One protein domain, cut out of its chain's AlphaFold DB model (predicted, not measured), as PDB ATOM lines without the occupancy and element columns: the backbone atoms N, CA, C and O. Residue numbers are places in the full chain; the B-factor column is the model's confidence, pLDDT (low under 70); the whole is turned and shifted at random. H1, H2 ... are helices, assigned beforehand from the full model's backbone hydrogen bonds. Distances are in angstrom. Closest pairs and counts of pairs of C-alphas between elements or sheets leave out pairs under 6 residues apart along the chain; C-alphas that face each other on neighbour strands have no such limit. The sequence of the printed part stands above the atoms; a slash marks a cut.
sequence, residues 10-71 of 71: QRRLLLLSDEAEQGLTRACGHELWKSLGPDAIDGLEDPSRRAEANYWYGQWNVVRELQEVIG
ATOM      1  N   GLN A  10     -14.108 -43.279  16.535       96.25
ATOM      2  CA  GLN A  10     -15.152 -43.568  15.543       96.25
ATOM      3  C   GLN A  10     -15.746 -42.284  14.953       96.25
ATOM      4  O   GLN A  10     -15.844 -42.146  13.737       96.25
ATOM      5  N   ARG A  11     -16.064 -41.291  15.797       97.00
ATOM      6  CA  ARG A  11     -16.572 -39.994  15.323       97.00
ATOM      7  C   ARG A  11     -15.576 -39.270  14.416       97.00
ATOM      8  O   ARG A  11     -15.984 -38.680  13.425       97.00
ATOM      9  N   ARG A  12     -14.284 -39.291  14.753       97.81
ATOM     10  CA  ARG A  12     -13.241 -38.660  13.928       97.81
ATOM     11  C   ARG A  12     -13.052 -39.387  12.604       97.81
ATOM     12  O   ARG A  12     -12.935 -38.728  11.583       97.81
ATOM     13  N   LEU A  13     -13.071 -40.717  12.617       97.88
ATOM     14  CA  LEU A  13     -12.987 -41.523  11.403       97.88
ATOM     15  C   LEU A  13     -14.175 -41.263  10.476       97.88
ATOM     16  O   LEU A  13     -13.972 -41.118   9.282       97.88
ATOM     17  N   LEU A  14     -15.392 -41.108  11.007       97.88
ATOM     18  CA  LEU A  14     -16.552 -40.717  10.194       97.88
ATOM     19  C   LEU A  14     -16.356 -39.360   9.502       97.88
ATOM     20  O   LEU A  14     -16.663 -39.236   8.322       97.88
ATOM     21  N   LEU A  15     -15.810 -38.367  10.210       98.25
ATOM     22  CA  LEU A  15     -15.521 -37.050   9.627       98.25
ATOM     23  C   LEU A  15     -14.437 -37.125   8.544       98.25
ATOM     24  O   LEU A  15     -14.589 -36.519   7.492       98.25
ATOM     25  N   LEU A  16     -13.368 -37.888   8.787       98.44
ATOM     26  CA  LEU A  16     -12.295 -38.081   7.808       98.44
ATOM     27  C   LEU A  16     -12.770 -38.856   6.576       98.44
ATOM     28  O   LEU A  16     -12.327 -38.562   5.470       98.44
ATOM     29  N   SER A  17     -13.679 -39.819   6.758       98.00
ATOM     30  CA  SER A  17     -14.323 -40.522   5.647       98.00
ATOM     31  C   SER A  17     -15.069 -39.525   4.770       98.00
ATOM     32  O   SER A  17     -14.785 -39.446   3.584       98.00
ATOM     33  N   ASP A  18     -15.963 -38.725   5.356       98.25
ATOM     34  CA  ASP A  18     -16.760 -37.727   4.632       98.25
ATOM     35  C   ASP A  18     -15.879 -36.709   3.885       98.25
ATOM     36  O   ASP A  18     -16.095 -36.440   2.703       98.25
ATOM     37  N   GLU A  19     -14.822 -36.208   4.529       98.44
ATOM     38  CA  GLU A  19     -13.860 -35.306   3.889       98.44
ATOM     39  C   GLU A  19     -13.159 -35.967   2.690       98.44
ATOM     40  O   GLU A  19     -13.070 -35.366   1.615       98.44
ATOM     41  N   ALA A  20     -12.717 -37.218   2.842       98.31
ATOM     42  CA  ALA A  20     -12.075 -37.958   1.765       98.31
ATOM     43  C   ALA A  20     -13.034 -38.242   0.599       98.31
ATOM     44  O   ALA A  20     -12.647 -38.086  -0.558       98.31
ATOM     45  N   GLU A  21     -14.296 -38.578   0.875       98.00
ATOM     46  CA  GLU A  21     -15.311 -38.780  -0.166       98.00
ATOM     47  C   GLU A  21     -15.616 -37.489  -0.933       98.00
ATOM     48  O   GLU A  21     -15.749 -37.508  -2.163       98.00
ATOM     49  N   GLN A  22     -15.695 -36.352  -0.237       98.19
ATOM     50  CA  GLN A  22     -15.902 -35.043  -0.858       98.19
ATOM     51  C   GLN A  22     -14.699 -34.613  -1.700       98.19
ATOM     52  O   GLN A  22     -14.874 -34.119  -2.818       98.19
ATOM     53  N   GLY A  23     -13.482 -34.808  -1.185       97.81
ATOM     54  CA  GLY A  23     -12.239 -34.538  -1.906       97.81
ATOM     55  C   GLY A  23     -12.120 -35.389  -3.168       97.81
ATOM     56  O   GLY A  23     -11.875 -34.867  -4.256       97.81
ATOM     57  N   LEU A  24     -12.407 -36.684  -3.054       97.19
ATOM     58  CA  LEU A  24     -12.371 -37.618  -4.172       97.19
ATOM     59  C   LEU A  24     -13.441 -37.306  -5.224       97.19
ATOM     60  O   LEU A  24     -13.145 -37.262  -6.416       97.19
ATOM     61  N   THR A  25     -14.671 -37.005  -4.801       97.25
ATOM     62  CA  THR A  25     -15.756 -36.601  -5.713       97.25
ATOM     63  C   THR A  25     -15.418 -35.309  -6.449       97.25
ATOM     64  O   THR A  25     -15.703 -35.183  -7.639       97.25
ATOM     65  N   ARG A  26     -14.763 -34.358  -5.776       97.56
ATOM     66  CA  ARG A  26     -14.298 -33.109  -6.389       97.56
ATOM     67  C   ARG A  26     -13.184 -33.346  -7.406       97.56
ATOM     68  O   ARG A  26     -13.266 -32.807  -8.506       97.56
ATOM     69  N   ALA A  27     -12.179 -34.147  -7.054       97.19
ATOM     70  CA  ALA A  27     -11.048 -34.451  -7.927       97.19
ATOM     71  C   ALA A  27     -11.485 -35.237  -9.177       97.19
ATOM     72  O   ALA A  27     -11.080 -34.906 -10.293       97.19
ATOM     73  N   CYS A  28     -12.375 -36.219  -9.001       95.50
ATOM     74  CA  CYS A  28     -12.950 -37.003 -10.095       95.50
ATOM     75  C   CYS A  28     -14.015 -36.233 -10.897       95.50
ATOM     76  O   CYS A  28     -14.276 -36.556 -12.051       95.50
ATOM     77  N   GLY A  29     -14.662 -35.228 -10.298       95.25
ATOM     78  CA  GLY A  29     -15.780 -34.489 -10.899       95.25
ATOM     79  C   GLY A  29     -17.101 -35.272 -10.968       95.25
ATOM     80  O   GLY A  29     -18.067 -34.785 -11.550       95.25
ATOM     81  N   HIS A  30     -17.152 -36.475 -10.394       91.25
ATOM     82  CA  HIS A  30     -18.317 -37.358 -10.351       91.25
ATOM     83  C   HIS A  30     -18.180 -38.387  -9.219       91.25
ATOM     84  O   HIS A  30     -17.081 -38.630  -8.719       91.25
ATOM     85  N   GLU A  31     -19.257 -39.100  -8.895       94.88
ATOM     86  CA  GLU A  31     -19.259 -40.137  -7.849       94.88
ATOM     87  C   GLU A  31     -18.988 -41.569  -8.353       94.88
ATOM     88  O   GLU A  31     -19.035 -42.508  -7.563       94.88
ATOM     89  N   LEU A  32     -18.673 -41.775  -9.642       93.88
ATOM     90  CA  LEU A  32     -18.449 -43.125 -10.201       93.88
ATOM     91  C   LEU A  32     -17.312 -43.900  -9.516       93.88
ATOM     92  O   LEU A  32     -17.298 -45.125  -9.562       93.88
ATOM     93  N   TRP A  33     -16.390 -43.216  -8.835       94.81
ATOM     94  CA  TRP A  33     -15.345 -43.856  -8.034       94.81
ATOM     95  C   TRP A  33     -15.915 -44.761  -6.929       94.81
ATOM     96  O   TRP A  33     -15.261 -45.724  -6.544       94.81
ATOM     97  N   LYS A  34     -17.148 -44.517  -6.456       93.69
ATOM     98  CA  LYS A  34     -17.808 -45.363  -5.447       93.69
ATOM     99  C   LYS A  34     -18.080 -46.778  -5.957       93.69
ATOM    100  O   LYS A  34     -18.089 -47.715  -5.165       93.69
ATOM    101  N   SER A  35     -18.327 -46.932  -7.259       94.75
ATOM    102  CA  SER A  35     -18.617 -48.226  -7.890       94.75
ATOM    103  C   SER A  35     -17.436 -48.788  -8.678       94.75
ATOM    104  O   SER A  35     -17.261 -50.001  -8.708       94.75
ATOM    105  N   LEU A  36     -16.637 -47.925  -9.307       92.94
ATOM    106  CA  LEU A  36     -15.505 -48.314 -10.152       92.94
ATOM    107  C   LEU A  36     -14.174 -48.381  -9.392       92.94
ATOM    108  O   LEU A  36     -13.206 -48.939  -9.898       92.94
ATOM    109  N   GLY A  37     -14.100 -47.814  -8.185       92.44
ATOM    110  CA  GLY A  37     -12.875 -47.820  -7.393       92.44
ATOM    111  C   GLY A  37     -11.712 -47.117  -8.115       92.44
ATOM    112  O   GLY A  37     -11.922 -46.036  -8.677       92.44
ATOM    113  N   PRO A  38     -10.497 -47.702  -8.121       92.62
ATOM    114  CA  PRO A  38      -9.311 -47.090  -8.723       92.62
ATOM    115  C   PRO A  38      -9.445 -46.822 -10.227       92.62
ATOM    116  O   PRO A  38      -8.884 -45.845 -10.717       92.62
ATOM    117  N   ASP A  39     -10.249 -47.609 -10.949       95.19
ATOM    118  CA  ASP A  39     -10.428 -47.459 -12.399       95.19
ATOM    119  C   ASP A  39     -11.003 -46.078 -12.767       95.19
ATOM    120  O   ASP A  39     -10.659 -45.499 -13.799       95.19
ATOM    121  N   ALA A  40     -11.844 -45.500 -11.898       93.62
ATOM    122  CA  ALA A  40     -12.352 -44.137 -12.078       93.62
ATOM    123  C   ALA A  40     -11.253 -43.070 -11.969       93.62
ATOM    124  O   ALA A  40     -11.381 -41.998 -12.557       93.62
ATOM    125  N   ILE A  41     -10.198 -43.344 -11.203       96.00
ATOM    126  CA  ILE A  41      -9.070 -42.435 -10.989       96.00
ATOM    127  C   ILE A  41      -8.099 -42.551 -12.160       96.00
ATOM    128  O   ILE A  41      -7.676 -41.535 -12.714       96.00
ATOM    129  N   ASP A  42      -7.794 -43.776 -12.586       95.12
ATOM    130  CA  ASP A  42      -6.896 -44.038 -13.711       95.12
ATOM    131  C   ASP A  42      -7.413 -43.434 -15.027       95.12
ATOM    132  O   ASP A  42      -6.621 -42.980 -15.854       95.12
ATOM    133  N   GLY A  43      -8.738 -43.336 -15.180       93.19
ATOM    134  CA  GLY A  43      -9.390 -42.677 -16.314       93.19
ATOM    135  C   GLY A  43      -9.265 -41.146 -16.364       93.19
ATOM    136  O   GLY A  43      -9.623 -40.552 -17.380       93.19
ATOM    137  N   LEU A  44      -8.770 -40.476 -15.315       95.88
ATOM    138  CA  LEU A  44      -8.632 -39.014 -15.302       95.88
ATOM    139  C   LEU A  44      -7.475 -38.563 -16.193       95.88
ATOM    140  O   LEU A  44      -6.334 -38.923 -15.929       95.88
ATOM    141  N   GLU A  45      -7.731 -37.726 -17.200       95.50
ATOM    142  CA  GLU A  45      -6.692 -37.245 -18.127       95.50
ATOM    143  C   GLU A  45      -5.695 -36.272 -17.474       95.50
ATOM    144  O   GLU A  45      -4.497 -36.351 -17.744       95.50
ATOM    145  N   ASP A  46      -6.176 -35.377 -16.600       97.25
ATOM    146  CA  ASP A  46      -5.352 -34.381 -15.901       97.25
ATOM    147  C   ASP A  46      -4.516 -35.048 -14.788       97.25
ATOM    148  O   ASP A  46      -5.082 -35.507 -13.786       97.25
ATOM    149  N   PRO A  47      -3.171 -35.066 -14.898       96.81
ATOM    150  CA  PRO A  47      -2.306 -35.690 -13.901       96.81
ATOM    151  C   PRO A  47      -2.423 -35.072 -12.505       96.81
ATOM    152  O   PRO A  47      -2.248 -35.778 -11.512       96.81
ATOM    153  N   SER A  48      -2.733 -33.777 -12.408       97.50
ATOM    154  CA  SER A  48      -2.874 -33.080 -11.124       97.50
ATOM    155  C   SER A  48      -4.132 -33.549 -10.401       97.50
ATOM    156  O   SER A  48      -4.077 -33.899  -9.223       97.50
ATOM    157  N   ARG A  49      -5.251 -33.650 -11.132       97.00
ATOM    158  CA  ARG A  49      -6.500 -34.215 -10.602       97.00
ATOM    159  C   ARG A  49      -6.351 -35.683 -10.249       97.00
ATOM    160  O   ARG A  49      -6.852 -36.107  -9.215       97.00
ATOM    161  N   ARG A  50      -5.633 -36.456 -11.068       97.75
ATOM    162  CA  ARG A  50      -5.347 -37.865 -10.778       97.75
ATOM    163  C   ARG A  50      -4.532 -38.028  -9.497       97.75
ATOM    164  O   ARG A  50      -4.823 -38.911  -8.697       97.75
ATOM    165  N   ALA A  51      -3.520 -37.188  -9.286       98.12
ATOM    166  CA  ALA A  51      -2.726 -37.202  -8.060       98.12
ATOM    167  C   ALA A  51      -3.575 -36.846  -6.828       98.12
ATOM    168  O   ALA A  51      -3.498 -37.534  -5.812       98.12
ATOM    169  N   GLU A  52      -4.424 -35.821  -6.934       98.31
ATOM    170  CA  GLU A  52      -5.353 -35.433  -5.869       98.31
ATOM    171  C   GLU A  52      -6.378 -36.540  -5.565       98.31
ATOM    172  O   GLU A  52      -6.583 -36.896  -4.406       98.31
ATOM    173  N   ALA A  53      -6.977 -37.139  -6.594       98.12
ATOM    174  CA  ALA A  53      -7.904 -38.255  -6.446       98.12
ATOM    175  C   ALA A  53      -7.228 -39.464  -5.781       98.12
ATOM    176  O   ALA A  53      -7.776 -40.028  -4.840       98.12
ATOM    177  N   ASN A  54      -6.005 -39.817  -6.187       98.00
ATOM    178  CA  ASN A  54      -5.238 -40.885  -5.540       98.00
ATOM    179  C   ASN A  54      -4.958 -40.598  -4.060       98.00
ATOM    180  O   ASN A  54      -5.050 -41.505  -3.232       98.00
ATOM    181  N   TYR A  55      -4.649 -39.347  -3.712       98.31
ATOM    182  CA  TYR A  55      -4.474 -38.949  -2.319       98.31
ATOM    183  C   TYR A  55      -5.752 -39.197  -1.511       98.31
ATOM    184  O   TYR A  55      -5.709 -39.903  -0.502       98.31
ATOM    185  N   TRP A  56      -6.893 -38.677  -1.971       98.44
ATOM    186  CA  TRP A  56      -8.164 -38.829  -1.263       98.44
ATOM    187  C   TRP A  56      -8.642 -40.281  -1.206       98.44
ATOM    188  O   TRP A  56      -9.111 -40.721  -0.159       98.44
ATOM    189  N   TYR A  57      -8.450 -41.051  -2.278       97.94
ATOM    190  CA  TYR A  57      -8.755 -42.480  -2.302       97.94
ATOM    191  C   TYR A  57      -7.911 -43.262  -1.288       97.94
ATOM    192  O   TYR A  57      -8.429 -44.114  -0.569       97.94
ATOM    193  N   GLY A  58      -6.624 -42.926  -1.167       97.81
ATOM    194  CA  GLY A  58      -5.748 -43.479  -0.137       97.81
ATOM    195  C   GLY A  58      -6.224 -43.151   1.281       97.81
ATOM    196  O   GLY A  58      -6.314 -44.054   2.111       97.81
ATOM    197  N   GLN A  59      -6.587 -41.889   1.552       98.31
ATOM    198  CA  GLN A  59      -7.135 -41.495   2.860       98.31
ATOM    199  C   GLN A  59      -8.426 -42.255   3.185       98.31
ATOM    200  O   GLN A  59      -8.581 -42.765   4.293       98.31
ATOM    201  N   TRP A  60      -9.327 -42.372   2.208       98.00
ATOM    202  CA  TRP A  60     -10.586 -43.089   2.370       98.00
ATOM    203  C   TRP A  60     -10.363 -44.573   2.699       98.00
ATOM    204  O   TRP A  60     -10.967 -45.083   3.642       98.00
ATOM    205  N   ASN A  61      -9.438 -45.249   2.007       97.31
ATOM    206  CA  ASN A  61      -9.095 -46.647   2.304       97.31
ATOM    207  C   ASN A  61      -8.536 -46.819   3.721       97.31
ATOM    208  O   ASN A  61      -8.998 -47.691   4.451       97.31
ATOM    209  N   VAL A  62      -7.610 -45.953   4.148       98.06
ATOM    210  CA  VAL A  62      -7.048 -46.005   5.510       98.06
ATOM    211  C   VAL A  62      -8.143 -45.837   6.562       98.06
ATOM    212  O   VAL A  62      -8.177 -46.565   7.553       98.06
ATOM    213  N   VAL A  63      -9.065 -44.893   6.361       97.94
ATOM    214  CA  VAL A  63     -10.191 -44.691   7.280       97.94
ATOM    215  C   VAL A  63     -11.066 -45.939   7.357       97.94
ATOM    216  O   VAL A  63     -11.430 -46.347   8.461       97.94
ATOM    217  N   ARG A  64     -11.362 -46.569   6.216       96.19
ATOM    218  CA  ARG A  64     -12.151 -47.803   6.164       96.19
ATOM    219  C   ARG A  64     -11.476 -48.966   6.878       96.19
ATOM    220  O   ARG A  64     -12.115 -49.606   7.705       96.19
ATOM    221  N   GLU A  65     -10.189 -49.190   6.633       97.75
ATOM    222  CA  GLU A  65      -9.409 -50.222   7.327       97.75
ATOM    223  C   GLU A  65      -9.426 -50.000   8.850       97.75
ATOM    224  O   GLU A  65      -9.628 -50.934   9.628       97.75
ATOM    225  N   LEU A  66      -9.285 -48.748   9.299       97.25
ATOM    226  CA  LEU A  66      -9.360 -48.411  10.723       97.25
ATOM    227  C   LEU A  66     -10.760 -48.633  11.309       97.25
ATOM    228  O   LEU A  66     -10.874 -49.101  12.443       97.25
ATOM    229  N   GLN A  67     -11.820 -48.303  10.568       95.69
ATOM    230  CA  GLN A  67     -13.200 -48.556  10.987       95.69
ATOM    231  C   GLN A  67     -13.483 -50.058  11.106       95.69
ATOM    232  O   GLN A  67     -14.065 -50.480  12.102       95.69
ATOM    233  N   GLU A  68     -13.012 -50.869  10.156       95.44
ATOM    234  CA  GLU A  68     -13.159 -52.331  10.185       95.44
ATOM    235  C   GLU A  68     -12.476 -52.963  11.411       95.44
ATOM    236  O   GLU A  68     -13.003 -53.911  11.993       95.44
ATOM    237  N   VAL A  69     -11.339 -52.413  11.849       94.06
ATOM    238  CA  VAL A  69     -10.618 -52.888  13.044       94.06
ATOM    239  C   VAL A  69     -11.272 -52.427  14.351       94.06
ATOM    240  O   VAL A  69     -11.230 -53.148  15.350       94.06
ATOM    241  N   ILE A  70     -11.834 -51.216  14.385       88.25
ATOM    242  CA  ILE A  70     -12.378 -50.617  15.612       88.25
ATOM    243  C   ILE A  70     -13.812 -51.088  15.909       88.25
ATOM    244  O   ILE A  70     -14.169 -51.155  17.090       88.25
ATOM    245  N   GLY A  71     -14.596 -51.446  14.884       68.62
ATOM    246  CA  GLY A  71     -16.016 -51.806  15.009       68.62
ATOM    247  C   GLY A  71     -16.883 -50.602  15.347       68.62
ATOM    248  O   GLY A  71     -17.615 -50.657  16.360       68.62
TER     249      GLY A  71
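This is residues 10 to 71 of the 71 residues of an uncharacterized protein of Cyanobium sp. NAT70 (UniProt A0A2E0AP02). Two long helices, H4 and H1, run side by side in opposite ways as a rod, with the short helices H2 and H3 in the connection between them. The printed part has 62 residues with four named helices, H1 to H4 in order, and no named strand: all helix. It is compact, with radius of gyration of the C-alphas 11.7 A and spans of 37 by 17 by 16 A.

H4, residues 47 to 70, runs 34.6 A from C-alpha 47 at (-2.306, -35.690, -13.901) to C-alpha 70 at (-12.378, -50.617, 15.612). H1, residues 10 to 28, spans 26.6 A. H2 is residues 33 to 36, H3 residues 39 to 42.

H4 and H1 touch at a shallow tilt of 23 degrees, closest at the C-alphas of Trp 56 and Ala 20, 5.0 A. H4 touches H3 with residues 50 to 54 alone; the closest C-alphas, Arg 50 and Ile 41, are 5.9 A apart. H2 and H4 are apart. In H1 and H4 every O i to N i+4 pair is within hydrogen-bond range; H2 and H3 are too short for one.

The C-alphas farthest apart, Glu 45 and Gly 71, are 37.4 A apart. The printed part has no cut, its three links are tight, and residue 71 alone has pLDDT under 70.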